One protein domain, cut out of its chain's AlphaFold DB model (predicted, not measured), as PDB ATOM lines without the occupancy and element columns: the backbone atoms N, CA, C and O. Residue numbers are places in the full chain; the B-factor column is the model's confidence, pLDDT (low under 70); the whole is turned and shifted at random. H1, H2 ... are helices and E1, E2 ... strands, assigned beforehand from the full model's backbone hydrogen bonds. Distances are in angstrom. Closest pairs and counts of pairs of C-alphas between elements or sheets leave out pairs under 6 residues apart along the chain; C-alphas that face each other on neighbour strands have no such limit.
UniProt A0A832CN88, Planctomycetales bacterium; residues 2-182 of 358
ATOM      1  N   ARG A   2      43.678  52.273 -31.864       89.75
ATOM      2  CA  ARG A   2      44.810  51.481 -31.309       89.75
ATOM      3  C   ARG A   2      44.738  49.964 -31.566       89.75
ATOM      4  O   ARG A   2      45.735  49.346 -31.914       89.75
ATOM      5  N   PHE A   3      43.552  49.362 -31.439       92.06
ATOM      6  CA  PHE A   3      43.349  47.935 -31.734       92.06
ATOM      7  C   PHE A   3      43.635  47.575 -33.204       92.06
ATOM      8  O   PHE A   3      44.259  46.553 -33.484       92.06
ATOM      9  N   LEU A   4      43.220  48.422 -34.151       93.62
ATOM     10  CA  LEU A   4      43.452  48.195 -35.579       93.62
ATOM     11  C   LEU A   4      44.943  48.295 -35.910       93.62
ATOM     12  O   LEU A   4      45.474  47.412 -36.570       93.62
ATOM     13  N   GLU A   5      45.628  49.307 -35.376       94.25
ATOM     14  CA  GLU A   5      47.079  49.481 -35.540       94.25
ATOM     15  C   GLU A   5      47.860  48.283 -34.979       94.25
ATOM     16  O   GLU A   5      48.740  47.740 -35.644       94.25
ATOM     17  N   PHE A   6      47.494  47.818 -33.778       94.12
ATOM     18  CA  PHE A   6      48.092  46.627 -33.176       94.12
ATOM     19  C   PHE A   6      47.890  45.379 -34.045       94.12
ATOM     20  O   PHE A   6      48.841  44.642 -34.306       94.12
ATOM     21  N   THR A   7      46.655  45.124 -34.480       95.25
ATOM     22  CA  THR A   7      46.345  43.915 -35.252       95.25
ATOM     23  C   THR A   7      46.951  43.938 -36.654       95.25
ATOM     24  O   THR A   7      47.379  42.886 -37.126       95.25
ATOM     25  N   GLU A   8      47.078  45.109 -37.284       94.81
ATOM     26  CA  GLU A   8      47.845  45.291 -38.525       94.81
ATOM     27  C   GLU A   8      49.313  44.897 -38.318       94.81
ATOM     28  O   GLU A   8      49.819  44.010 -39.006       94.81
ATOM     29  N   ALA A   9      49.974  45.473 -37.306       93.44
ATOM     30  CA  ALA A   9      51.372  45.179 -36.990       93.44
ATOM     31  C   ALA A   9      51.604  43.703 -36.619       93.44
ATOM     32  O   ALA A   9      52.676  43.152 -36.863       93.44
ATOM     33  N   ALA A  10      50.593  43.041 -36.053       93.25
ATOM     34  CA  ALA A  10      50.634  41.622 -35.721       93.25
ATOM     35  C   ALA A  10      50.356  40.683 -36.915       93.25
ATOM     36  O   ALA A  10      50.359  39.462 -36.733       93.25
ATOM     37  N   GLY A  11      50.087  41.215 -38.114       92.31
ATOM     38  CA  GLY A  11      49.715  40.421 -39.290       92.31
ATOM     39  C   GLY A  11      48.318  39.797 -39.192       92.31
ATOM     40  O   GLY A  11      48.024  38.810 -39.864       92.31
ATOM     41  N   LEU A  12      47.454  40.349 -38.341       95.00
ATOM     42  CA  LEU A  12      46.085  39.899 -38.096       95.00
ATOM     43  C   LEU A  12      45.075  40.990 -38.446       95.00
ATOM     44  O   LEU A  12      44.094  41.124 -37.736       95.00
ATOM     45  N   ARG A  13      45.310  41.779 -39.499       95.00
ATOM     46  CA  ARG A  13      44.483  42.931 -39.899       95.00
ATOM     47  C   ARG A  13      42.980  42.734 -39.652       95.00
ATOM     48  O   ARG A  13      42.386  41.798 -40.191       95.00
ATOM     49  N   TYR A  14      42.369  43.657 -38.911       95.38
ATOM     50  CA  TYR A  14      40.913  43.761 -38.744       95.38
ATOM     51  C   TYR A  14      40.359  44.921 -39.574       95.38
ATOM     52  O   TYR A  14      41.061  45.895 -39.844       95.38
ATOM     53  N   ALA A  15      39.087  44.835 -39.959       93.62
ATOM     54  CA  ALA A  15      38.342  45.970 -40.495       93.62
ATOM     55  C   ALA A  15      36.845  45.855 -40.173       93.62
ATOM     56  O   ALA A  15      36.361  44.774 -39.830       93.62
ATOM     57  N   GLY A  16      36.139  46.980 -40.273       91.44
ATOM     58  CA  GLY A  16      34.689  47.077 -40.102       91.44
ATOM     59  C   GLY A  16      33.967  47.407 -41.404       91.44
ATOM     60  O   GLY A  16      34.525  47.223 -42.488       91.44
ATOM     61  N   SER A  17      32.730  47.897 -41.289       87.88
ATOM     62  CA  SER A  17      31.977  48.420 -42.434       87.88
ATOM     63  C   SER A  17      32.718  49.590 -43.095       87.88
ATOM     64  O   SER A  17      33.485  50.306 -42.448       87.88
ATOM     65  N   ALA A  18      32.476  49.784 -44.393       84.00
ATOM     66  CA  ALA A  18      32.944  50.967 -45.111       84.00
ATOM     67  C   ALA A  18      32.249  52.247 -44.612       84.00
ATOM     68  O   ALA A  18      32.831  53.327 -44.680       84.00
ATOM     69  N   VAL A  19      31.025  52.117 -44.087       84.19
ATOM     70  CA  VAL A  19      30.269  53.212 -43.477       84.19
ATOM     71  C   VAL A  19      30.533  53.218 -41.974       84.19
ATOM     72  O   VAL A  19      30.309  52.226 -41.274       84.19
ATOM     73  N   ALA A  20      31.033  54.341 -41.466       84.56
ATOM     74  CA  ALA A  20      31.348  54.489 -40.053       84.56
ATOM     75  C   ALA A  20      30.085  54.345 -39.186       84.56
ATOM     76  O   ALA A  20      29.068  54.980 -39.446       84.56
ATOM     77  N   GLY A  21      30.172  53.528 -38.135       84.50
ATOM     78  CA  GLY A  21      29.062  53.267 -37.210       84.50
ATOM     79  C   GLY A  21      28.177  52.082 -37.601       84.50
ATOM     80  O   GLY A  21      27.438  51.586 -36.754       84.50
ATOM     81  N   GLU A  22      28.294  51.568 -38.826       89.00
ATOM     82  CA  GLU A  22      27.550  50.387 -39.260       89.00
ATOM     83  C   GLU A  22      28.282  49.076 -38.954       89.00
ATOM     84  O   GLU A  22      29.511  49.008 -38.857       89.00
ATOM     85  N   ASN A  23      27.503  47.999 -38.851       91.56
ATOM     86  CA  ASN A  23      28.022  46.645 -38.720       91.56
ATOM     87  C   ASN A  23      28.155  45.974 -40.089       91.56
ATOM     88  O   ASN A  23      27.296  46.110 -40.956       91.56
ATOM     89  N   LEU A  24      29.190  45.147 -40.239       92.06
ATOM     90  CA  LEU A  24      29.195  44.099 -41.254       92.06
ATOM     91  C   LEU A  24      28.179  43.023 -40.869       92.06
ATOM     92  O   LEU A  24      27.966  42.760 -39.686       92.06
ATOM     93  N   TRP A  25      27.632  42.325 -41.858       93.12
ATOM     94  CA  TRP A  25      26.867  41.101 -41.631       93.12
ATOM     95  C   TRP A  25      27.705  39.909 -42.061       93.12
ATOM     96  O   TRP A  25      28.048  39.802 -43.231       93.12
ATOM     97  N   LEU A  26      28.059  39.018 -41.138       95.12
ATOM     98  CA  LEU A  26      28.886  37.842 -41.423       95.12
ATOM     99  C   LEU A  26      28.137  36.542 -41.109       95.12
ATOM    100  O   LEU A  26      27.345  36.503 -40.163       95.12
ATOM    101  N   PRO A  27      28.369  35.465 -41.879       95.75
ATOM    102  CA  PRO A  27      27.781  34.168 -41.596       95.75
ATOM    103  C   PRO A  27      28.365  33.574 -40.312       95.75
ATOM    104  O   PRO A  27      29.576  33.524 -40.109       95.75
ATOM    105  N   SER A  28      27.486  33.072 -39.452       94.69
ATOM    106  CA  SER A  28      27.854  32.179 -38.350       94.69
ATOM    107  C   SER A  28      28.045  30.733 -38.841       94.69
ATOM    108  O   SER A  28      27.596  30.400 -39.941       94.69
ATOM    109  N   PRO A  29      28.619  29.826 -38.028       93.25
ATOM    110  CA  PRO A  29      28.691  28.397 -38.367       93.25
ATOM    111  C   PRO A  29      27.320  27.699 -38.470       93.25
ATOM    112  O   PRO A  29      27.240  26.574 -38.951       93.25
ATOM    113  N   ALA A  30      26.228  28.373 -38.087       94.75
ATOM    114  CA  ALA A  30      24.857  27.940 -38.364       94.75
ATOM    115  C   ALA A  30      24.273  28.572 -39.645       94.75
ATOM    116  O   ALA A  30      23.089  28.422 -39.917       94.75
ATOM    117  N   GLY A  31      25.051  29.339 -40.412       94.75
ATOM    118  CA  GLY A  31      24.585  30.071 -41.594       94.75
ATOM    119  C   GLY A  31      23.711  31.292 -41.298       94.75
ATOM    120  O   GLY A  31      23.244  31.925 -42.235       94.75
ATOM    121  N   ALA A  32      23.495  31.663 -40.033       92.94
ATOM    122  CA  ALA A  32      22.749  32.870 -39.668       92.94
ATOM    123  C   ALA A  32      23.615  34.132 -39.804       92.94
ATOM    124  O   ALA A  32      24.779  34.108 -39.384       92.94
ATOM    125  N   ALA A  33      23.037  35.222 -40.313       92.69
ATOM    126  CA  ALA A  33      23.678  36.532 -40.368       92.69
ATOM    127  C   ALA A  33      23.918  37.105 -38.958       92.69
ATOM    128  O   ALA A  33      23.014  37.183 -38.120       92.69
ATOM    129  N   ARG A  34      25.156  37.520 -38.683       91.81
ATOM    130  CA  ARG A  34      25.561  38.147 -37.421       91.81
ATOM    131  C   ARG A  34      26.137  39.542 -37.682       91.81
ATOM    132  O   ARG A  34      26.993  39.656 -38.555       91.81
ATOM    133  N   PRO A  35      25.709  40.573 -36.933       92.31
ATOM    134  CA  PRO A  35      26.311  41.889 -36.986       92.31
ATOM    135  C   PRO A  35      27.696  41.818 -36.346       92.31
ATOM    136  O   PRO A  35      27.863  41.219 -35.280       92.31
ATOM    137  N   VAL A  36      28.682  42.404 -37.011       93.12
ATOM    138  CA  VAL A  36      30.073  42.427 -36.573       93.12
ATOM    139  C   VAL A  36      30.655  43.805 -36.854       93.12
ATOM    140  O   VAL A  36      30.739  44.228 -38.005       93.12
ATOM    141  N   TYR A  37      31.082  44.493 -35.798       93.62
ATOM    142  CA  TYR A  37      31.663  45.827 -35.926       93.62
ATOM    143  C   TYR A  37      33.081  45.785 -36.509       93.62
ATOM    144  O   TYR A  37      33.412  46.561 -37.399       93.62
ATOM    145  N   LEU A  38      33.911  44.844 -36.043       94.38
ATOM    146  CA  LEU A  38      35.260  44.587 -36.554       94.38
ATOM    147  C   LEU A  38      35.485  43.084 -36.703       94.38
ATOM    148  O   LEU A  38      35.254  42.325 -35.763       94.38
ATOM    149  N   ALA A  39      35.994  42.663 -37.857       95.00
ATOM    150  CA  ALA A  39      36.316  41.269 -38.140       95.00
ATOM    151  C   ALA A  39      37.737  41.125 -38.709       95.00
ATOM    152  O   ALA A  39      38.228  42.059 -39.353       95.00
ATOM    153  N   PRO A  40      38.395  39.962 -38.529       95.56
ATOM    154  CA  PRO A  40      39.638  39.659 -39.230       95.56
ATOM    155  C   PRO A  40      39.460  39.798 -40.745       95.56
ATOM    156  O   PRO A  40      38.413  39.430 -41.285       95.56
ATOM    157  N   ARG A  41      40.504  40.229 -41.462       94.19
ATOM    158  CA  ARG A  41      40.509  40.366 -42.933       94.19
ATOM    159  C   ARG A  41      40.027  39.100 -43.638       94.19
ATOM    160  O   ARG A  41      39.347  39.190 -44.662       94.19
ATOM    161  N   ALA A  42      40.372  37.947 -43.065       95.38
ATOM    162  CA  ALA A  42      39.978  36.630 -43.533       95.38
ATOM    163  C   ALA A  42      38.468  36.387 -43.509       95.38
ATOM    164  O   ALA A  42      38.032  35.444 -44.133       95.38
ATOM    165  N   GLN A  43      37.656  37.192 -42.828       96.56
ATOM    166  CA  GLN A  43      36.201  37.005 -42.781       96.56
ATOM    167  C   GLN A  43      35.453  38.001 -43.673       96.56
ATOM    168  O   GLN A  43      34.307  37.758 -44.030       96.56
ATOM    169  N   LEU A  44      36.093  39.108 -44.069       93.75
ATOM    170  CA  LEU A  44      35.421  40.231 -44.737       93.75
ATOM    171  C   LEU A  44      34.820  39.868 -46.094       93.75
ATOM    172  O   LEU A  44      33.731  40.331 -46.423       93.75
ATOM    173  N   ASP A  45      35.480  38.992 -46.859       92.56
ATOM    174  CA  ASP A  45      34.938  38.541 -48.149       92.56
ATOM    175  C   ASP A  45      33.699  37.645 -47.955       92.56
ATOM    176  O   ASP A  45      33.006  37.344 -48.921       92.56
ATOM    177  N   GLY A  46      33.389  37.267 -46.708       93.31
ATOM    178  CA  GLY A  46      32.168  36.604 -46.259       93.31
ATOM    179  C   GLY A  46      31.011  37.556 -45.950       93.31
ATOM    180  O   GLY A  46      29.929  37.075 -45.629       93.31
ATOM    181  N   SER A  47      31.187  38.880 -46.090       92.94
ATOM    182  CA  SER A  47      30.115  39.858 -45.864       92.94
ATOM    183  C   SER A  47      28.851  39.472 -46.622       92.94
ATOM    184  O   SER A  47      28.887  39.151 -47.809       92.94
ATOM    185  N   LEU A  48      27.730  39.488 -45.925       91.69
ATOM    186  CA  LEU A  48      26.399  39.294 -46.464       91.69
ATOM    187  C   LEU A  48      25.830  40.655 -46.859       91.69
ATOM    188  O   LEU A  48      26.359  41.705 -46.480       91.69
ATOM    189  N   VAL A  49      24.775  40.620 -47.660       82.00
ATOM    190  CA  VAL A  49      23.898  41.778 -47.843       82.00
ATOM    191  C   VAL A  49      23.061  41.918 -46.572       82.00
ATOM    192  O   VAL A  49      22.617  40.901 -46.032       82.00
ATOM    193  N   ALA A  50      22.905  43.139 -46.059       69.38
ATOM    194  CA  ALA A  50      22.072  43.369 -44.882       69.38
ATOM    195  C   ALA A  50      20.620  42.915 -45.160       69.38
ATOM    196  O   ALA A  50      20.188  42.980 -46.314       69.38
ATOM    197  N   PRO A  51      19.863  42.432 -44.156       61.19
ATOM    198  CA  PRO A  51      18.497  41.935 -44.361       61.19
ATOM    199  C   PRO A  51      17.532  42.953 -44.994       61.19
ATOM    200  O   PRO A  51      16.521  42.564 -45.569       61.19
ATOM    201  N   ASP A  52      17.847  44.240 -44.874       65.88
ATOM    202  CA  ASP A  52      17.099  45.408 -45.339       65.88
ATOM    203  C   ASP A  52      17.710  46.090 -46.580       65.88
ATOM    204  O   ASP A  52      17.212  47.131 -47.015       65.88
ATOM    205  N   ALA A  53      18.774  45.531 -47.169       63.03
ATOM    206  CA  ALA A  53      19.446  46.147 -48.315       63.03
ATOM    207  C   ALA A  53      18.672  45.987 -49.639       63.03
ATOM    208  O   ALA A  53      17.782  45.142 -49.786       63.03
ATOM    209  N   ARG A  54      19.018  46.819 -50.627       58.34
ATOM    210  CA  ARG A  54      18.314  46.889 -51.915       58.34
ATOM    211  C   ARG A  54      18.728  45.731 -52.824       58.34
ATOM    212  O   ARG A  54      19.806  45.159 -52.698       58.34
ATOM    213  N   ALA A  55      17.885  45.408 -53.809       55.44
ATOM    214  CA  ALA A  55      18.134  44.321 -54.766       55.44
ATOM    215  C   ALA A  55      19.444  44.480 -55.575       55.44
ATOM    216  O   ALA A  55      19.979  43.500 -56.092       55.44
ATOM    217  N   GLU A  56      19.952  45.708 -55.665       55.94
ATOM    218  CA  GLU A  56      21.177  46.121 -56.362       55.94
ATOM    219  C   GLU A  56      22.451  45.736 -55.586       55.94
ATOM    220  O   GLU A  56      23.515  45.579 -56.179       55.94
ATOM    221  N   ASP A  57      22.337  45.479 -54.276       63.69
ATOM    222  CA  ASP A  57      23.451  45.147 -53.376       63.69
ATOM    223  C   ASP A  57      23.889  43.672 -53.477       63.69
ATOM    224  O   ASP A  57      24.647  43.162 -52.647       63.69
ATOM    225  N   ARG A  58      23.388  42.945 -54.485       64.88
ATOM    226  CA  ARG A  58      23.504  41.491 -54.603       64.88
ATOM    227  C   ARG A  58      24.970  41.067 -54.704       64.88
ATOM    228  O   ARG A  58      25.641  41.270 -55.713       64.88
ATOM    229  N   ARG A  59      25.472  40.436 -53.642       75.31
ATOM    230  CA  ARG A  59      26.838  39.901 -53.613       75.31
ATOM    231  C   ARG A  59      26.964  38.619 -54.428       75.31
ATOM    232  O   ARG A  59      26.000  37.888 -54.651       75.31
ATOM    233  N   ALA A  60      28.204  38.344 -54.815       83.62
ATOM    234  CA  ALA A  60      28.585  37.152 -55.549       83.62
ATOM    235  C   ALA A  60      28.237  35.853 -54.776       83.62
ATOM    236  O   ALA A  60      28.306  35.846 -53.532       83.62
ATOM    237  N   PRO A  61      27.868  34.768 -55.487       93.56
ATOM    238  CA  PRO A  61      27.464  33.503 -54.881       93.56
ATOM    239  C   PRO A  61      28.576  32.887 -54.025       93.56
ATOM    240  O   PRO A  61      29.765  33.112 -54.248       93.56
ATOM    241  N   MET A  62      28.183  32.108 -53.020       96.88
ATOM    242  CA  MET A  62      29.106  31.467 -52.086       96.88
ATOM    243  C   MET A  62      29.216  29.964 -52.320       96.88
ATOM    244  O   MET A  62      28.212  29.252 -52.368       96.88
ATOM    245  N   LEU A  63      30.446  29.465 -52.328       98.50
ATOM    246  CA  LEU A  63      30.745  28.054 -52.136       98.50
ATOM    247  C   LEU A  63      31.206  27.838 -50.693       98.50
ATOM    248  O   LEU A  63      32.308  28.237 -50.322       98.50
ATOM    249  N   ILE A  64      30.378  27.190 -49.876       98.62
ATOM    250  CA  ILE A  64      30.723  26.821 -48.502       98.62
ATOM    251  C   ILE A  64      31.359  25.433 -48.507       98.62
ATOM    252  O   ILE A  64      30.712  24.438 -48.842       98.62
ATOM    253  N   VAL A  65      32.629  25.353 -48.127       98.50
ATOM    254  CA  VAL A  65      33.410  24.117 -48.157       98.50
ATOM    255  C   VAL A  65      33.734  23.676 -46.741       98.50
ATOM    256  O   VAL A  65      34.398  24.388 -45.994       98.50
ATOM    257  N   GLY A  66      33.271  22.484 -46.378       97.19
ATOM    258  CA  GLY A  66      33.682  21.806 -45.150       97.19
ATOM    259  C   GLY A  66      34.748  20.749 -45.417       97.19
ATOM    260  O   GLY A  66      34.872  20.250 -46.539       97.19
ATOM    261  N   ILE A  67      35.480  20.368 -44.372       96.50
ATOM    262  CA  ILE A  67      36.334  19.179 -44.394       96.50
ATOM    263  C   ILE A  67      35.534  18.013 -43.811       96.50
ATOM    264  O   ILE A  67      34.883  18.148 -42.773       96.50
ATOM    265  N   GLN A  68      35.530  16.875 -44.498       93.44
ATOM    266  CA  GLN A  68      34.800  15.690 -44.058       93.44
ATOM    267  C   GLN A  68      35.296  15.230 -42.680       93.44
ATOM    268  O   GLN A  68      36.495  15.200 -42.426       93.44
ATOM    269  N   GLY A  69      34.370  14.864 -41.795       86.31
ATOM    270  CA  GLY A  69      34.691  14.421 -40.434       86.31
ATOM    271  C   GLY A  69      34.774  15.540 -39.391       86.31
ATOM    272  O   GLY A  69      34.919  15.238 -38.211       86.31
ATOM    273  N   MET A  70      34.634  16.814 -39.780       89.31
ATOM    274  CA  MET A  70      34.452  17.900 -38.810       89.31
ATOM    275  C   MET A  70      33.088  17.789 -38.113       89.31
ATOM    276  O   MET A  70      32.062  17.620 -38.771       89.31
ATOM    277  N   SER A  71      33.075  17.924 -36.787       85.81
ATOM    278  CA  SER A  71      31.871  17.819 -35.949       85.81
ATOM    279  C   SER A  71      31.145  19.150 -35.724       85.81
ATOM    280  O   SER A  71      30.034  19.169 -35.198       85.81
ATOM    281  N   ASP A  72      31.754  20.268 -36.108       87.50
ATOM    282  CA  ASP A  72      31.302  21.620 -35.777       87.50
ATOM    283  C   ASP A  72      31.164  22.539 -37.002       87.50
ATOM    284  O   ASP A  72      30.932  23.742 -36.859       87.50
ATOM    285  N   PHE A  73      31.268  21.980 -38.214       94.75
ATOM    286  CA  PHE A  73      31.131  22.724 -39.461       94.75
ATOM    287  C   PHE A  73      30.329  21.949 -40.510       94.75
ATOM    288  O   PHE A  73      30.825  21.024 -41.153       94.75
ATOM    289  N   TYR A  74      29.080  22.363 -40.720       96.06
ATOM    290  CA  TYR A  74      28.120  21.662 -41.572       96.06
ATOM    291  C   TYR A  74      27.827  22.480 -42.840       96.06
ATOM    292  O   TYR A  74      26.867  23.254 -42.858       96.06
ATOM    293  N   PRO A  75      28.604  22.328 -43.932       97.56
ATOM    294  CA  PRO A  75      28.531  23.241 -45.077       97.56
ATOM    295  C   PRO A  75      27.159  23.239 -45.760       97.56
ATOM    296  O   PRO A  75      26.690  24.288 -46.192       97.56
ATOM    297  N   ARG A  76      26.477  22.083 -45.812       97.81
ATOM    298  CA  ARG A  76      25.116  21.969 -46.370       97.81
ATOM    299  C   ARG A  76      24.090  22.760 -45.558       97.81
ATOM    300  O   ARG A  76      23.271  23.448 -46.154       97.81
ATOM    301  N   LEU A  77      24.169  22.700 -44.228       97.38
ATOM    302  CA  LEU A  77      23.295  23.466 -43.336       97.38
ATOM    303  C   LEU A  77      23.550  24.969 -43.484       97.38
ATOM    304  O   LEU A  77      22.609  25.741 -43.642       97.38
ATOM    305  N   ILE A  78      24.825  25.374 -43.492       98.06
ATOM    306  CA  ILE A  78      25.225  26.774 -43.665       98.06
ATOM    307  C   ILE A  78      24.692  27.317 -44.996       98.06
ATOM    308  O   ILE A  78      24.033  28.352 -45.010       98.06
ATOM    309  N   ALA A  79      24.926  26.606 -46.104       98.12
ATOM    310  CA  ALA A  79      24.470  27.024 -47.429       98.12
ATOM    311  C   ALA A  79      22.935  27.080 -47.540       98.12
ATOM    312  O   ALA A  79      22.405  28.031 -48.116       98.12
ATOM    313  N   ALA A  80      22.220  26.109 -46.959       98.12
ATOM    314  CA  ALA A  80      20.760  26.107 -46.933       98.12
ATOM    315  C   ALA A  80      20.213  27.322 -46.167       98.12
ATOM    316  O   ALA A  80      19.392  28.062 -46.700       98.12
ATOM    317  N   ASN A  81      20.737  27.591 -44.968       97.44
ATOM    318  CA  ASN A  81      20.302  28.728 -44.159       97.44
ATOM    319  C   ASN A  81      20.630  30.070 -44.820       97.44
ATOM    320  O   ASN A  81      19.806  30.983 -44.788       97.44
ATOM    321  N   LEU A  82      21.798  30.197 -45.453       95.62
ATOM    322  CA  LEU A  82      22.153  31.379 -46.244       95.62
ATOM    323  C   LEU A  82      21.184  31.584 -47.415       95.62
ATOM    324  O   LEU A  82      20.693  32.695 -47.610       95.62
ATOM    325  N   THR A  83      20.833  30.511 -48.124       95.12
ATOM    326  CA  THR A  83      19.862  30.557 -49.227       95.12
ATOM    327  C   THR A  83      18.476  30.981 -48.740       95.12
ATOM    328  O   THR A  83      17.854  31.841 -49.363       95.12
ATOM    329  N   CYS A  84      18.014  30.475 -47.590       93.94
ATOM    330  CA  CYS A  84      16.764  30.917 -46.960       93.94
ATOM    331  C   CYS A  84      16.771  32.409 -46.579       93.94
ATOM    332  O   CYS A  84      15.712  33.023 -46.516       93.94
ATOM    333  N   GLN A  85      17.948  32.998 -46.356       92.00
ATOM    334  CA  GLN A  85      18.143  34.433 -46.099       92.00
ATOM    335  C   GLN A  85      18.407  35.240 -47.387       92.00
ATOM    336  O   GLN A  85      18.896  36.367 -47.324       92.00
ATOM    337  N   GLY A  86      18.146  34.669 -48.567       90.62
ATOM    338  CA  GLY A  86      18.330  35.343 -49.855       90.62
ATOM    339  C   GLY A  86      19.786  35.457 -50.320       90.62
ATOM    340  O   GLY A  86      20.055  36.145 -51.304       90.62
ATOM    341  N   GLN A  87      20.728  34.782 -49.655       92.00
ATOM    342  CA  GLN A  87      22.143  34.763 -50.028       92.00
ATOM    343  C   GLN A  87      22.436  33.519 -50.884       92.00
ATOM    344  O   GLN A  87      22.392  32.408 -50.352       92.00
ATOM    345  N   PRO A  88      22.759  33.649 -52.187       93.62
ATOM    346  CA  PRO A  88      23.032  32.489 -53.032       93.62
ATOM    347  C   PRO A  88      24.239  31.706 -52.506       93.62
ATOM    348  O   PRO A  88      25.358  32.225 -52.476       93.62
ATOM    349  N   ALA A  89      24.019  30.463 -52.081       97.00
ATOM    350  CA  ALA A  89      25.068  29.622 -51.527       97.00
ATOM    351  C   ALA A  89      24.869  28.153 -51.900       97.00
ATOM    352  O   ALA A  89      23.751  27.641 -51.911       97.00
ATOM    353  N   ARG A  90      25.971  27.442 -52.126       98.19
ATOM    354  CA  ARG A  90      25.984  25.979 -52.217       98.19
ATOM    355  C   ARG A  90      27.102  25.397 -51.372       98.19
ATOM    356  O   ARG A  90      28.003  26.104 -50.928       98.19
ATOM    357  N   ALA A  91      27.037  24.091 -51.158       98.50
ATOM    358  CA  ALA A  91      27.951  23.383 -50.282       98.50
ATOM    359  C   ALA A  91      28.816  22.375 -51.039       98.50
ATOM    360  O   ALA A  91      28.342  21.705 -51.958       98.50
ATOM    361  N   ALA A  92      30.049  22.194 -50.576       98.38
ATOM    362  CA  ALA A  92      30.899  21.069 -50.944       98.38
ATOM    363  C   ALA A  92      31.624  20.501 -49.717       98.38
ATOM    364  O   ALA A  92      31.755  21.158 -48.681       98.38
ATOM    365  N   LEU A  93      32.089  19.260 -49.845       97.62
ATOM    366  CA  LEU A  93      32.931  18.598 -48.856       97.62
ATOM    367  C   LEU A  93      34.253  18.193 -49.500       97.62
ATOM    368  O   LEU A  93      34.281  17.682 -50.623       97.62
ATOM    369  N   VAL A  94      35.338  18.418 -48.767       97.50
ATOM    370  CA  VAL A  94      36.681  17.952 -49.111       97.50
ATOM    371  C   VAL A  94      37.037  16.778 -48.196       97.50
ATOM    372  O   VAL A  94      36.907  16.920 -46.978       97.50
ATOM    373  N   PRO A  95      37.470  15.628 -48.743       95.81
ATOM    374  CA  PRO A  95      37.942  14.504 -47.938       95.81
ATOM    375  C   PRO A  95      39.109  14.901 -47.020       95.81
ATOM    376  O   PRO A  95      40.004  15.637 -47.438       95.81
ATOM    377  N   LEU A  96      39.102  14.436 -45.767       95.56
ATOM    378  CA  LEU A  96      40.156  14.750 -44.788       95.56
ATOM    379  C   LEU A  96      41.504  14.110 -45.150       95.56
ATOM    380  O   LEU A  96      42.549  14.730 -44.952       95.56
ATOM    381  N   ASP A  97      41.463  12.905 -45.714       95.25
ATOM    382  CA  ASP A  97      42.626  12.121 -46.149       95.25
ATOM    383  C   ASP A  97      43.445  12.810 -47.254       95.25
ATOM    384  O   ASP A  97      44.653  12.596 -47.358       95.25
ATOM    385  N   LEU A  98      42.831  13.731 -48.004       95.31
ATOM    386  CA  LEU A  98      43.527  14.647 -48.911       95.31
ATOM    387  C   LEU A  98      44.552  15.522 -48.167       95.31
ATOM    388  O   LEU A  98      45.585  15.907 -48.721       95.31
ATOM    389  N   LEU A  99      44.254  15.896 -46.924       95.25
ATOM    390  CA  LEU A  99      45.051  16.840 -46.148       95.25
ATOM    391  C   LEU A  99      45.998  16.116 -45.195       95.25
ATOM    392  O   LEU A  99      47.163  16.509 -45.091       95.25
ATOM    393  N   THR A 100      45.510  15.071 -44.524       93.62
ATOM    394  CA  THR A 100      46.198  14.399 -43.418       93.62
ATOM    395  C   THR A 100      45.783  12.929 -43.296       93.62
ATOM    396  O   THR A 100      44.616  12.619 -43.503       93.62
ATOM    397  N   PRO A 101      46.681  12.012 -42.884       91.62
ATOM    398  CA  PRO A 101      46.326  10.612 -42.625       91.62
ATOM    399  C   PRO A 101      45.497  10.411 -41.341       91.62
ATOM    400  O   PRO A 101      45.121   9.282 -41.019       91.62
ATOM    401  N   ARG A 102      45.244  11.473 -40.561       87.75
ATOM    402  CA  ARG A 102      44.414  11.399 -39.349       87.75
ATOM    403  C   ARG A 102      42.973  11.035 -39.708       87.75
ATOM    404  O   ARG A 102      42.443  11.489 -40.717       87.75
ATOM    405  N   ARG A 103      42.327  10.254 -38.840       83.25
ATOM    406  CA  ARG A 103      40.910   9.876 -38.994       83.25
ATOM    407  C   ARG A 103      39.951  10.957 -38.499       83.25
ATOM    408  O   ARG A 103      38.801  10.987 -38.918       83.25
ATOM    409  N   ASP A 104      40.439  11.840 -37.638       82.94
ATOM    410  CA  ASP A 104      39.715  12.957 -37.057       82.94
ATOM    411  C   ASP A 104      40.605  14.207 -36.996       82.94
ATOM    412  O   ASP A 104      41.836  14.147 -36.905       82.94
ATOM    413  N   SER A 105      39.997  15.387 -37.100       87.81
ATOM    414  CA  SER A 105      40.690  16.663 -36.922       87.81
ATOM    415  C   SER A 105      39.699  17.752 -36.540       87.81
ATOM    416  O   SER A 105      38.686  17.947 -37.205       87.81
ATOM    417  N   ASN A 106      40.018  18.477 -35.470       90.81
ATOM    418  CA  ASN A 106      39.294  19.681 -35.092       90.81
ATOM    419  C   ASN A 106      39.844  20.897 -35.878       90.81
ATOM    420  O   ASN A 106      40.905  20.797 -36.512       90.81
ATOM    421  N   PRO A 107      39.171  22.062 -35.829       92.94
ATOM    422  CA  PRO A 107      39.627  23.263 -36.525       92.94
ATOM    423  C   PRO A 107      41.061  23.684 -36.177       92.94
ATOM    424  O   PRO A 107      41.794  24.131 -37.053       92.94
ATOM    425  N   VAL A 108      41.504  23.495 -34.929       95.50
ATOM    426  CA  VAL A 108      42.864  23.855 -34.487       95.50
ATOM    427  C   VAL A 108      43.917  22.963 -35.142       95.50
ATOM    428  O   VAL A 108      44.940  23.460 -35.608       95.50
ATOM    429  N   HIS A 109      43.662  21.655 -35.225       94.94
ATOM    430  CA  HIS A 109      44.534  20.709 -35.917       94.94
ATOM    431  C   HIS A 109      44.657  21.050 -37.404       94.94
ATOM    432  O   HIS A 109      45.764  21.043 -37.937       94.94
ATOM    433  N   LEU A 110      43.541  21.382 -38.059       96.06
ATOM    434  CA  LEU A 110      43.537  21.794 -39.465       96.06
ATOM    435  C   LEU A 110      44.241  23.141 -39.666       96.06
ATOM    436  O   LEU A 110      45.001  23.290 -40.618       96.06
ATOM    437  N   ALA A 111      44.055  24.092 -38.747       97.19
ATOM    438  CA  ALA A 111      44.750  25.373 -38.773       97.19
ATOM    439  C   ALA A 111      46.266  25.214 -38.685       97.19
ATOM    440  O   ALA A 111      46.988  25.783 -39.500       97.19
ATOM    441  N   ALA A 112      46.745  24.406 -37.739       97.25
ATOM    442  CA  ALA A 112      48.166  24.107 -37.608       97.25
ATOM    443  C   ALA A 112      48.706  23.349 -38.833       97.25
ATOM    444  O   ALA A 112      49.803  23.639 -39.299       97.25
ATOM    445  N   LEU A 113      47.930  22.414 -39.390       97.06
ATOM    446  CA  LEU A 113      48.297  21.692 -40.610       97.06
ATOM    447  C   LEU A 113      48.468  22.641 -41.805       97.06
ATOM    448  O   LEU A 113      49.415  22.500 -42.569       97.06
ATOM    449  N   LEU A 114      47.570  23.614 -41.965       97.75
ATOM    450  CA  LEU A 114      47.577  24.550 -43.093       97.75
ATOM    451  C   LEU A 114      48.554  25.725 -42.932       97.75
ATOM    452  O   LEU A 114      48.630  26.577 -43.824       97.75
ATOM    453  N   ASP A 115      49.346  25.749 -41.855       97.88
ATOM    454  CA  ASP A 115      50.582  26.538 -41.828       97.88
ATOM    455  C   ASP A 115      51.582  26.008 -42.884       97.88
ATOM    456  O   ASP A 115      52.255  26.806 -43.544       97.88
ATOM    457  N   ASP A 116      51.610  24.690 -43.131       97.62
ATOM    458  CA  ASP A 116      52.459  24.044 -44.141       97.62
ATOM    459  C   ASP A 116      51.922  24.277 -45.580       97.62
ATOM    460  O   ASP A 116      50.740  24.028 -45.859       97.62
ATOM    461  N   PRO A 117      52.764  24.743 -46.526       97.38
ATOM    462  CA  PRO A 117      52.401  24.876 -47.937       97.38
ATOM    463  C   PRO A 117      51.895  23.596 -48.619       97.38
ATOM    464  O   PRO A 117      51.025  23.687 -49.484       97.38
ATOM    465  N   ALA A 118      52.399  22.412 -48.268       97.62
ATOM    466  CA  ALA A 118      52.072  21.167 -48.969       97.62
ATOM    467  C   ALA A 118      50.593  20.731 -48.826       97.62
ATOM    468  O   ALA A 118      49.925  20.557 -49.852       97.62
ATOM    469  N   PRO A 119      50.020  20.566 -47.613       97.62
ATOM    470  CA  PRO A 119      48.585  20.304 -47.456       97.62
ATOM    471  C   PRO A 119      47.725  21.448 -47.998       97.62
ATOM    472  O   PRO A 119      46.657  21.202 -48.563       97.62
ATOM    473  N   ARG A 120      48.201  22.694 -47.900       98.00
ATOM    474  CA  ARG A 120      47.501  23.860 -48.444       98.00
ATOM    475  C   ARG A 120      47.407  23.829 -49.970       98.00
ATOM    476  O   ARG A 120      46.341  24.121 -50.505       98.00
ATOM    477  N   ALA A 121      48.456  23.395 -50.665       98.38
ATOM    478  CA  ALA A 121      48.437  23.210 -52.115       98.38
ATOM    479  C   ALA A 121      47.469  22.098 -52.552       98.38
ATOM    480  O   ALA A 121      46.746  22.252 -53.540       98.38
ATOM    481  N   ARG A 122      47.385  20.997 -51.787       98.38
ATOM    482  CA  ARG A 122      46.391  19.933 -52.029       98.38
ATOM    483  C   ARG A 122      44.962  20.451 -51.868       98.38
ATOM    484  O   ARG A 122      44.124  20.202 -52.736       98.38
ATOM    485  N   LEU A 123      44.701  21.225 -50.810       98.50
ATOM    486  CA  LEU A 123      43.414  21.896 -50.615       98.50
ATOM    487  C   LEU A 123      43.089  22.819 -51.796       98.50
ATOM    488  O   LEU A 123      42.005  22.715 -52.366       98.50
ATOM    489  N   ALA A 124      44.029  23.673 -52.206       98.56
ATOM    490  CA  ALA A 124      43.843  24.606 -53.313       98.56
ATOM    491  C   ALA A 124      43.509  23.893 -54.634       98.56
ATOM    492  O   ALA A 124      42.568  24.275 -55.331       98.56
ATOM    493  N   ALA A 125      44.237  22.821 -54.962       98.38
ATOM    494  CA  ALA A 125      43.978  22.018 -56.154       98.38
ATOM    495  C   ALA A 125      42.563  21.428 -56.152       98.38
ATOM    496  O   ALA A 125      41.883  21.460 -57.180       98.38
ATOM    497  N   ARG A 126      42.091  20.944 -54.995       98.31
ATOM    498  CA  ARG A 126      40.727  20.428 -54.868       98.31
ATOM    499  C   ARG A 126      39.678  21.535 -54.965       98.31
ATOM    500  O   ARG A 126      38.666  21.337 -55.629       98.31
ATOM    501  N   LEU A 127      39.915  22.689 -54.345       98.38
ATOM    502  CA  LEU A 127      39.001  23.832 -54.407       98.38
ATOM    503  C   LEU A 127      38.812  24.338 -55.841       98.38
ATOM    504  O   LEU A 127      37.675  24.548 -56.246       98.38
ATOM    505  N   ARG A 128      39.877  24.436 -56.648       97.81
ATOM    506  CA  ARG A 128      39.776  24.853 -58.062       97.81
ATOM    507  C   ARG A 128      38.831  23.993 -58.900       97.81
ATOM    508  O   ARG A 128      38.191  24.505 -59.805       97.81
ATOM    509  N   GLN A 129      38.734  22.699 -58.604       97.69
ATOM    510  CA  GLN A 129      37.808  21.791 -59.296       97.69
ATOM    511  C   GLN A 129      36.352  21.988 -58.864       97.69
ATOM    512  O   GLN A 129      35.439  21.517 -59.536       97.69
ATOM    513  N   LEU A 130      36.140  22.598 -57.698       97.69
ATOM    514  CA  LEU A 130      34.826  22.780 -57.107       97.69
ATOM    515  C   LEU A 130      34.247  24.155 -57.409       97.69
ATOM    516  O   LEU A 130      33.030  24.236 -57.467       97.69
ATOM    517  N   ILE A 131      35.069  25.197 -57.547       97.12
ATOM    518  CA  ILE A 131      34.648  26.598 -57.714       97.12
ATOM    519  C   ILE A 131      33.990  26.819 -59.079       97.12
ATOM    520  O   ILE A 131      34.500  26.371 -60.104       97.12
ATOM    521  N   LEU A 132      32.873  27.546 -59.087       96.56
ATOM    522  CA  LEU A 132      32.246  28.069 -60.300       96.56
ATOM    523  C   LEU A 132      32.630  29.543 -60.518       96.56
ATOM    524  O   LEU A 132      32.936  30.247 -59.549       96.56
ATOM    525  N   PRO A 133      32.599  30.041 -61.770       93.06
ATOM    526  CA  PRO A 133      32.923  31.432 -62.068       93.06
ATOM    527  C   PRO A 133      32.127  32.424 -61.211       93.06
ATOM    528  O   PRO A 133      30.905  32.329 -61.099       93.06
ATOM    529  N   GLY A 134      32.835  33.385 -60.617       90.75
ATOM    530  CA  GLY A 134      32.248  34.426 -59.773       90.75
ATOM    531  C   GLY A 134      31.947  34.005 -58.333       90.75
ATOM    532  O   GLY A 134      31.475  34.835 -57.566       90.75
ATOM    533  N   GLU A 135      32.214  32.764 -57.924       95.50
ATOM    534  CA  GLU A 135      32.009  32.369 -56.532       95.50
ATOM    535  C   GLU A 135      33.111  32.865 -55.594       95.50
ATOM    536  O   GLU A 135      34.294  32.931 -55.927       95.50
ATOM    537  N   ARG A 136      32.706  33.129 -54.354       96.88
ATOM    538  CA  ARG A 136      33.594  33.305 -53.203       96.88
ATOM    539  C   ARG A 136      33.540  32.072 -52.305       96.88
ATOM    540  O   ARG A 136      32.476  31.491 -52.095       96.88
ATOM    541  N   VAL A 137      34.679  31.684 -51.749       98.25
ATOM    542  CA  VAL A 137      34.844  30.418 -51.025       98.25
ATOM    543  C   VAL A 137      34.831  30.654 -49.521       98.25
ATOM    544  O   VAL A 137      35.731  31.297 -48.986       98.25
ATOM    545  N   GLY A 138      33.827  30.104 -48.841       98.25
ATOM    546  CA  GLY A 138      33.729  30.079 -47.385       98.25
ATOM    547  C   GLY A 138      34.285  28.776 -46.822       98.25
ATOM    548  O   GLY A 138      33.781  27.704 -47.147       98.25
ATOM    549  N   LEU A 139      35.296  28.858 -45.966       98.38
ATOM    550  CA  LEU A 139      35.905  27.724 -45.263       98.38
ATOM    551  C   LEU A 139      35.639  27.831 -43.757       98.38
ATOM    552  O   LEU A 139      35.399  28.936 -43.270       98.38
ATOM    553  N   PRO A 140      35.736  26.743 -42.977       97.62
ATOM    554  CA  PRO A 140      35.942  26.883 -41.539       97.62
ATOM    555  C   PRO A 140      37.214  27.707 -41.272       97.62
ATOM    556  O   PRO A 140      38.090  27.810 -42.132       97.62
ATOM    557  N   ALA A 141      37.339  28.294 -40.082       96.75
ATOM    558  CA  ALA A 141      38.499  29.105 -39.714       96.75
ATOM    559  C   ALA A 141      39.780  28.270 -39.487       96.75
ATOM    560  O   ALA A 141      40.230  28.093 -38.359       96.75
ATOM    561  N   ILE A 142      40.348  27.737 -40.572       96.62
ATOM    562  CA  ILE A 142      41.465  26.780 -40.583       96.62
ATOM    563  C   ILE A 142      42.680  27.269 -41.384       96.62
ATOM    564  O   ILE A 142      43.610  26.510 -41.618       96.62
ATOM    565  N   LEU A 143      42.715  28.513 -41.852       96.81
ATOM    566  CA  LEU A 143      43.802  29.008 -42.702       96.81
ATOM    567  C   LEU A 143      44.992  29.481 -41.871       96.81
ATOM    568  O   LEU A 143      45.163  30.676 -41.636       96.81
ATOM    569  N   GLY A 144      45.800  28.521 -41.419       97.00
ATOM    570  CA  GLY A 144      47.013  28.745 -40.636       97.00
ATOM    571  C   GLY A 144      46.723  29.078 -39.172       97.00
ATOM    572  O   GLY A 144      45.813  29.848 -38.865       97.00
ATOM    573  N   LEU A 145      47.490  28.524 -38.239       97.19
ATOM    574  CA  LEU A 145      47.421  28.895 -36.824       97.19
ATOM    575  C   LEU A 145      48.482  29.948 -36.493       97.19
ATOM    576  O   LEU A 145      48.203  30.901 -35.767       97.19
ATOM    577  N   ARG A 146      49.686  29.797 -37.048       96.12
ATOM    578  CA  ARG A 146      50.831  30.690 -36.815       96.12
ATOM    579  C   ARG A 146      51.141  31.568 -38.024       96.12
ATOM    580  O   ARG A 146      51.499  32.729 -37.853       96.12
ATOM    581  N   ALA A 147      50.964  31.041 -39.234       94.62
ATOM    582  CA  ALA A 147      51.283  31.687 -40.505       94.62
ATOM    583  C   ALA A 147      50.020  32.173 -41.242       94.62
ATOM    584  O   ALA A 147      49.954  32.133 -42.469       94.62
ATOM    585  N   HIS A 148      49.012  32.646 -40.498       96.12
ATOM    586  CA  HIS A 148      47.677  32.971 -41.017       96.12
ATOM    587  C   HIS A 148      47.678  33.875 -42.261       96.12
ATOM    588  O   HIS A 148      47.095  33.515 -43.282       96.12
ATOM    589  N   ALA A 149      48.351  35.030 -42.201       94.56
ATOM    590  CA  ALA A 149      48.379  35.978 -43.317       94.56
ATOM    591  C   ALA A 149      48.985  35.357 -44.587       94.56
ATOM    592  O   ALA A 149      48.437  35.516 -45.677       94.56
ATOM    593  N   ALA A 150      50.078  34.603 -44.432       95.81
ATOM    594  CA  ALA A 150      50.733  33.910 -45.535       95.81
ATOM    595  C   ALA A 150      49.856  32.780 -46.093       95.81
ATOM    596  O   ALA A 150      49.705  32.678 -47.307       95.81
ATOM    597  N   ALA A 151      49.230  31.976 -45.229       97.31
ATOM    598  CA  ALA A 151      48.343  30.888 -45.634       97.31
ATOM    599  C   ALA A 151      47.112  31.400 -46.397       97.31
ATOM    600  O   ALA A 151      46.761  30.856 -47.444       97.31
ATOM    601  N   LEU A 152      46.482  32.476 -45.915       96.69
ATOM    602  CA  LEU A 152      45.348  33.110 -46.584       96.69
ATOM    603  C   LEU A 152      45.741  33.678 -47.955       96.69
ATOM    604  O   LEU A 152      45.040  33.440 -48.938       96.69
ATOM    605  N   ALA A 153      46.847  34.425 -48.024       96.00
ATOM    606  CA  ALA A 153      47.324  35.026 -49.268       96.00
ATOM    607  C   ALA A 153      47.715  33.961 -50.302       96.00
ATOM    608  O   ALA A 153      47.347  34.060 -51.472       96.00
ATOM    609  N   ASP A 154      48.416  32.918 -49.858       97.88
ATOM    610  CA  ASP A 154      48.829  31.808 -50.703       97.88
ATOM    611  C   ASP A 154      47.627  31.043 -51.269       97.88
ATOM    612  O   ASP A 154      47.559  30.824 -52.476       97.88
ATOM    613  N   LEU A 155      46.636  30.715 -50.432       98.06
ATOM    614  CA  LEU A 155      45.440  30.009 -50.889       98.06
ATOM    615  C   LEU A 155      44.640  30.832 -51.906       98.06
ATOM    616  O   LEU A 155      44.259  30.297 -52.944       98.06
ATOM    617  N   ARG A 156      44.427  32.130 -51.647       96.75
ATOM    618  CA  ARG A 156      43.725  33.037 -52.576       96.75
ATOM    619  C   ARG A 156      44.401  33.088 -53.939       96.75
ATOM    620  O   ARG A 156      43.732  32.952 -54.955       96.75
ATOM    621  N   ARG A 157      45.727  33.229 -53.951       97.31
ATOM    622  CA  ARG A 157      46.525  33.241 -55.181       97.31
ATOM    623  C   ARG A 157      46.428  31.919 -55.944       97.31
ATOM    624  O   ARG A 157      46.368  31.936 -57.164       97.31
ATOM    625  N   GLN A 158      46.427  30.783 -55.248       97.94
ATOM    626  CA  GLN A 158      46.382  29.473 -55.903       97.94
ATOM    627  C   GLN A 158      45.016  29.132 -56.508       97.94
ATOM    628  O   GLN A 158      44.977  28.358 -57.462       97.94
ATOM    629  N   ILE A 159      43.913  29.642 -55.951       96.94
ATOM    630  CA  ILE A 159      42.557  29.336 -56.441       96.94
ATOM    631  C   ILE A 159      41.953  30.436 -57.321       96.94
ATOM    632  O   ILE A 159      40.928  30.181 -57.941       96.94
ATOM    633  N   ASP A 160      42.564  31.624 -57.343       94.50
ATOM    634  CA  ASP A 160      42.102  32.813 -58.072       94.50
ATOM    635  C   ASP A 160      40.638  33.196 -57.770       94.50
ATOM    636  O   ASP A 160      39.836  33.508 -58.645       94.50
ATOM    637  N   ALA A 161      40.265  33.130 -56.489       93.94
ATOM    638  CA  ALA A 161      38.929  33.473 -56.008       93.94
ATOM    639  C   ALA A 161      38.990  34.099 -54.604       93.94
ATOM    640  O   ALA A 161      39.915  33.807 -53.830       93.94
ATOM    641  N   PRO A 162      38.004  34.937 -54.217       95.75
ATOM    642  CA  PRO A 162      37.907  35.428 -52.850       95.75
ATOM    643  C   PRO A 162      37.729  34.265 -51.871       95.75
ATOM    644  O   PRO A 162      36.887  33.391 -52.073       95.75
ATOM    645  N   VAL A 163      38.497  34.280 -50.782       97.19
ATOM    646  CA  VAL A 163      38.423  33.272 -49.716       97.19
ATOM    647  C   VAL A 163      38.085  33.951 -48.410       97.19
ATOM    648  O   VAL A 163      38.761  34.918 -48.037       97.19
ATOM    649  N   PHE A 164      37.111  33.397 -47.696       97.88
ATOM    650  CA  PHE A 164      36.801  33.795 -46.341       97.88
ATOM    651  C   PHE A 164      36.673  32.620 -45.373       97.88
ATOM    652  O   PHE A 164      36.321  31.505 -45.744       97.88
ATOM    653  N   GLU A 165      36.959  32.894 -44.108       97.88
ATOM    654  CA  GLU A 165      36.747  31.990 -42.990       97.88
ATOM    655  C   GLU A 165      35.403  32.288 -42.319       97.88
ATOM    656  O   GLU A 165      35.038  33.440 -42.088       97.88
ATOM    657  N   ILE A 166      34.695  31.232 -41.948       97.75
ATOM    658  CA  ILE A 166      33.547  31.246 -41.054       97.75
ATOM    659  C   ILE A 166      34.051  30.709 -39.706       97.75
ATOM    660  O   ILE A 166      34.585  29.593 -39.662       97.75
ATOM    661  N   PRO A 167      33.930  31.475 -38.605       92.81
ATOM    662  CA  PRO A 167      34.296  30.994 -37.275       92.81
ATOM    663  C   PRO A 167      33.604  29.670 -36.938       92.81
ATOM    664  O   PRO A 167      32.439  29.482 -37.274       92.81
ATOM    665  N   THR A 168      34.304  28.767 -36.258       91.56
ATOM    666  CA  THR A 168      33.767  27.482 -35.782       91.56
ATOM    667  C   THR A 168      33.379  27.563 -34.303       91.56
ATOM    668  O   THR A 168      33.582  28.596 -33.654       91.56
ATOM    669  N   LEU A 169      32.802  26.483 -33.763       89.62
ATOM    670  CA  LEU A 169      32.562  26.366 -32.323       89.62
ATOM    671  C   LEU A 169      33.894  26.371 -31.542       89.62
ATOM    672  O   LEU A 169      34.956  26.168 -32.140       89.62
ATOM    673  N   PRO A 170      33.871  26.642 -30.220       88.00
ATOM    674  CA  PRO A 170      35.079  26.612 -29.407       88.00
ATOM    675  C   PRO A 170      35.851  25.286 -29.539       88.00
ATOM    676  O   PRO A 170      35.226  24.224 -29.545       88.00
ATOM    677  N   PRO A 171      37.196  25.328 -29.585       91.31
ATOM    678  CA  PRO A 171      38.052  26.515 -29.469       91.31
ATOM    679  C   PRO A 171      38.090  27.393 -30.737       91.31
ATOM    680  O   PRO A 171      38.178  26.911 -31.864       91.31
ATOM    681  N   SER A 172      38.081  28.717 -30.547       92.94
ATOM    682  CA  SER A 172      38.109  29.690 -31.650       92.94
ATOM    683  C   SER A 172      39.528  29.898 -32.184       92.94
ATOM    684  O   SER A 172      40.334  30.575 -31.548       92.94
ATOM    685  N   VAL A 173      39.826  29.392 -33.385       96.50
ATOM    686  CA  VAL A 173      41.131  29.605 -34.043       96.50
ATOM    687  C   VAL A 173      41.453  31.099 -34.243       96.50
ATOM    688  O   VAL A 173      42.555  31.506 -33.866       96.50
ATOM    689  N   PRO A 174      40.543  31.966 -34.745       95.69
ATOM    690  CA  PRO A 174      40.806  33.407 -34.806       95.69
ATOM    691  C   PRO A 174      41.097  34.023 -33.432       95.69
ATOM    692  O   PRO A 174      41.997  34.854 -33.313       95.69
ATOM    693  N   GLY A 175      40.385  33.583 -32.387       95.19
ATOM    694  CA  GLY A 175      40.643  34.004 -31.009       95.19
ATOM    695  C   GLY A 175      42.029  33.582 -30.515       95.19
ATOM    696  O   GLY A 175      42.745  34.393 -29.935       95.19
ATOM    697  N   MET A 176      42.455  32.352 -30.814       97.06
ATOM    698  CA  MET A 176      43.794  31.855 -30.482       97.06
ATOM    699  C   MET A 176      44.899  32.639 -31.200       97.06
ATOM    700  O   MET A 176      45.914  32.962 -30.582       97.06
ATOM    701  N   ARG A 177      44.702  32.987 -32.482       97.44
ATOM    702  CA  ARG A 177      45.631  33.849 -33.236       97.44
ATOM    703  C   ARG A 177      45.780  35.210 -32.551       97.44
ATOM    704  O   ARG A 177      46.904  35.650 -32.307       97.44
ATOM    705  N   LEU A 178      44.658  35.847 -32.199       96.00
ATOM    706  CA  LEU A 178      44.647  37.141 -31.510       96.00
ATOM    707  C   LEU A 178      45.315  37.060 -30.129       96.00
ATOM    708  O   LEU A 178      46.156  37.900 -29.815       96.00
ATOM    709  N   TYR A 179      45.009  36.026 -29.341       95.44
ATOM    710  CA  TYR A 179      45.646  35.770 -28.046       95.44
ATOM    711  C   TYR A 179      47.167  35.631 -28.179       95.44
ATOM    712  O   TYR A 179      47.916  36.315 -27.484       95.44
ATOM    713  N   ALA A 180      47.644  34.812 -29.121       96.12
ATOM    714  CA  ALA A 180      49.075  34.621 -29.347       96.12
ATOM    715  C   ALA A 180      49.778  35.911 -29.806       96.12
ATOM    716  O   ALA A 180      50.934  36.153 -29.456       96.12
ATOM    717  N   ALA A 181      49.106  36.759 -30.590       96.38
ATOM    718  CA  ALA A 181      49.623  38.074 -30.960       96.38
ATOM    719  C   ALA A 181      49.714  39.024 -29.755       96.38
ATOM    720  O   ALA A 181      50.752  39.656 -29.562       96.38
ATOM    721  N   LEU A 182      48.662  39.095 -28.934       95.00
ATOM    722  CA  LEU A 182      48.632  39.927 -27.727       95.00
ATOM    723  C   LEU A 182      49.710  39.490 -26.735       95.00
ATOM    724  O   LEU A 182      50.496  40.316 -26.283       95.00
TER     725      LEU A 182
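Overview. This is residues 2 to 182 of the 358 residues of a protein of Planctomycetales bacterium (UniProt A0A832CN88). A strongly twisted, fully parallel sheet of four strands makes the core, with H3 over E4 and E3 on one face, and with H5 and H6 packed together on the opposite side, where they only graze the sheet. H2 sits beside the edge strand E6 at the sheet's level, and the small hairpin of E1 and E2 comes close to E6 and to H3 at Pro 27, while H4 and H7 lie past the ends of the sheet's strands where E5 and E6 finish, and H1, close to H7, has its centre farthest from the middle. The printed part has 181 residues with seven named helices and six named strands, in the order H1 E1 E2 H2 E3 H3 E4 H4 H5 E5 H6 E6 H7; the large sheet runs E4 E3 E5 E6, and E1 and E2 form an antiparallel sheet of two. The class is mixed, helices and strands. The whole is compact, with a radius of gyration of the C-alphas of 15.5 A, and it spans 46 by 37 by 29 A.

Arrangement. The large sheet is made of E4, residues 89 to 94, E3, residues 62 to 67, E5, residues 136 to 140, and E6, residues 163 to 166, with E4 and E6 as its edge strands. E4 and E3 are parallel at 25 degrees, with N 92 and O 64 2.9 A apart. E3 and E5 are parallel at 29 degrees, with N 65 and O 138 2.8 A apart. E5 and E6 are parallel at 38 degrees, with N 166 and O 139 2.7 A apart. H3, residues 75 to 84, is on one face of this sheet, two layers of helix and strands, at a height over the sheet of 7.8 A. It lies over E4 and E3 and runs along the strands, at 4 degrees to E3 on the local plane; its closest C-alphas to E4 are those of Ala 79 and Ala 89, 4.9 A. E3, H3, E4 form a strand-helix-strand unit, two parallel neighbour strands with a helix between, and its crossover is right-handed. E5, H6, residues 148 to 159, and E6 form another, also right-handed. E4, H4, residues 107 to 113, H5, residues 117 to 130, and E5 form a split unit, with E3 between its strands in the sheet, and it too is right-handed. H5 and H6 touch at a steep tilt of 41 degrees, the same way, closest at the C-alphas of Arg 128 and Ile 159, 5.5 A. H5 grazes the sheet with residues 123 to 130 and H6 with 152 to 159. H4 only just touches H7, residues 173 to 182, with 3 pairs of C-alphas within 8 A, the closest those of Val 108 and Val 173, 6.0 A. H1, residues 2 to 9, is close but not clearly touching H7, about perpendicular at 82 degrees; the closest C-alphas are those of Thr 7 and Leu 178, 7.9 A. H2, residues 41 to 44, stands at the sheet's level, with the C-alphas of Gln 43 and Phe 164 of E6 4.8 A apart. E1, residues 24 to 27, and E2, residues 33 to 36, are an antiparallel hairpin at 137 degrees, with N 26 and O 34 2.9 A apart. Every O i to N i+4 pair is within hydrogen-bond range in H1, H3, H4, H6 and H7; in H5 it is 8 of 10, and H2 is too short for such a pair.

Along the chain. H1 begins at C-alpha 2, (44.810, 51.481, -31.309). E3 is 16.2 A long from first to last C-alpha, E4 16.6 A and E5 13.5 A; E3 begins at C-alpha 62, (29.106, 31.467, -52.086). H5, the longest helix, is 19.9 A, H6 16.7 A, and H3 and H7 14.2 A each. H7 ends at C-alpha 182, (48.632, 39.927, -27.727).

Size, cuts and confidence. The two C-alphas farthest apart are those of Arg 54 and Pro 101, 46.8 A. The printed part has no cut. The links from H1 to E1, from H2 to E3 and from E4 to H4 are long. The mean pLDDT of the printed part is 92.8, and residues 50 to 58 are under 70.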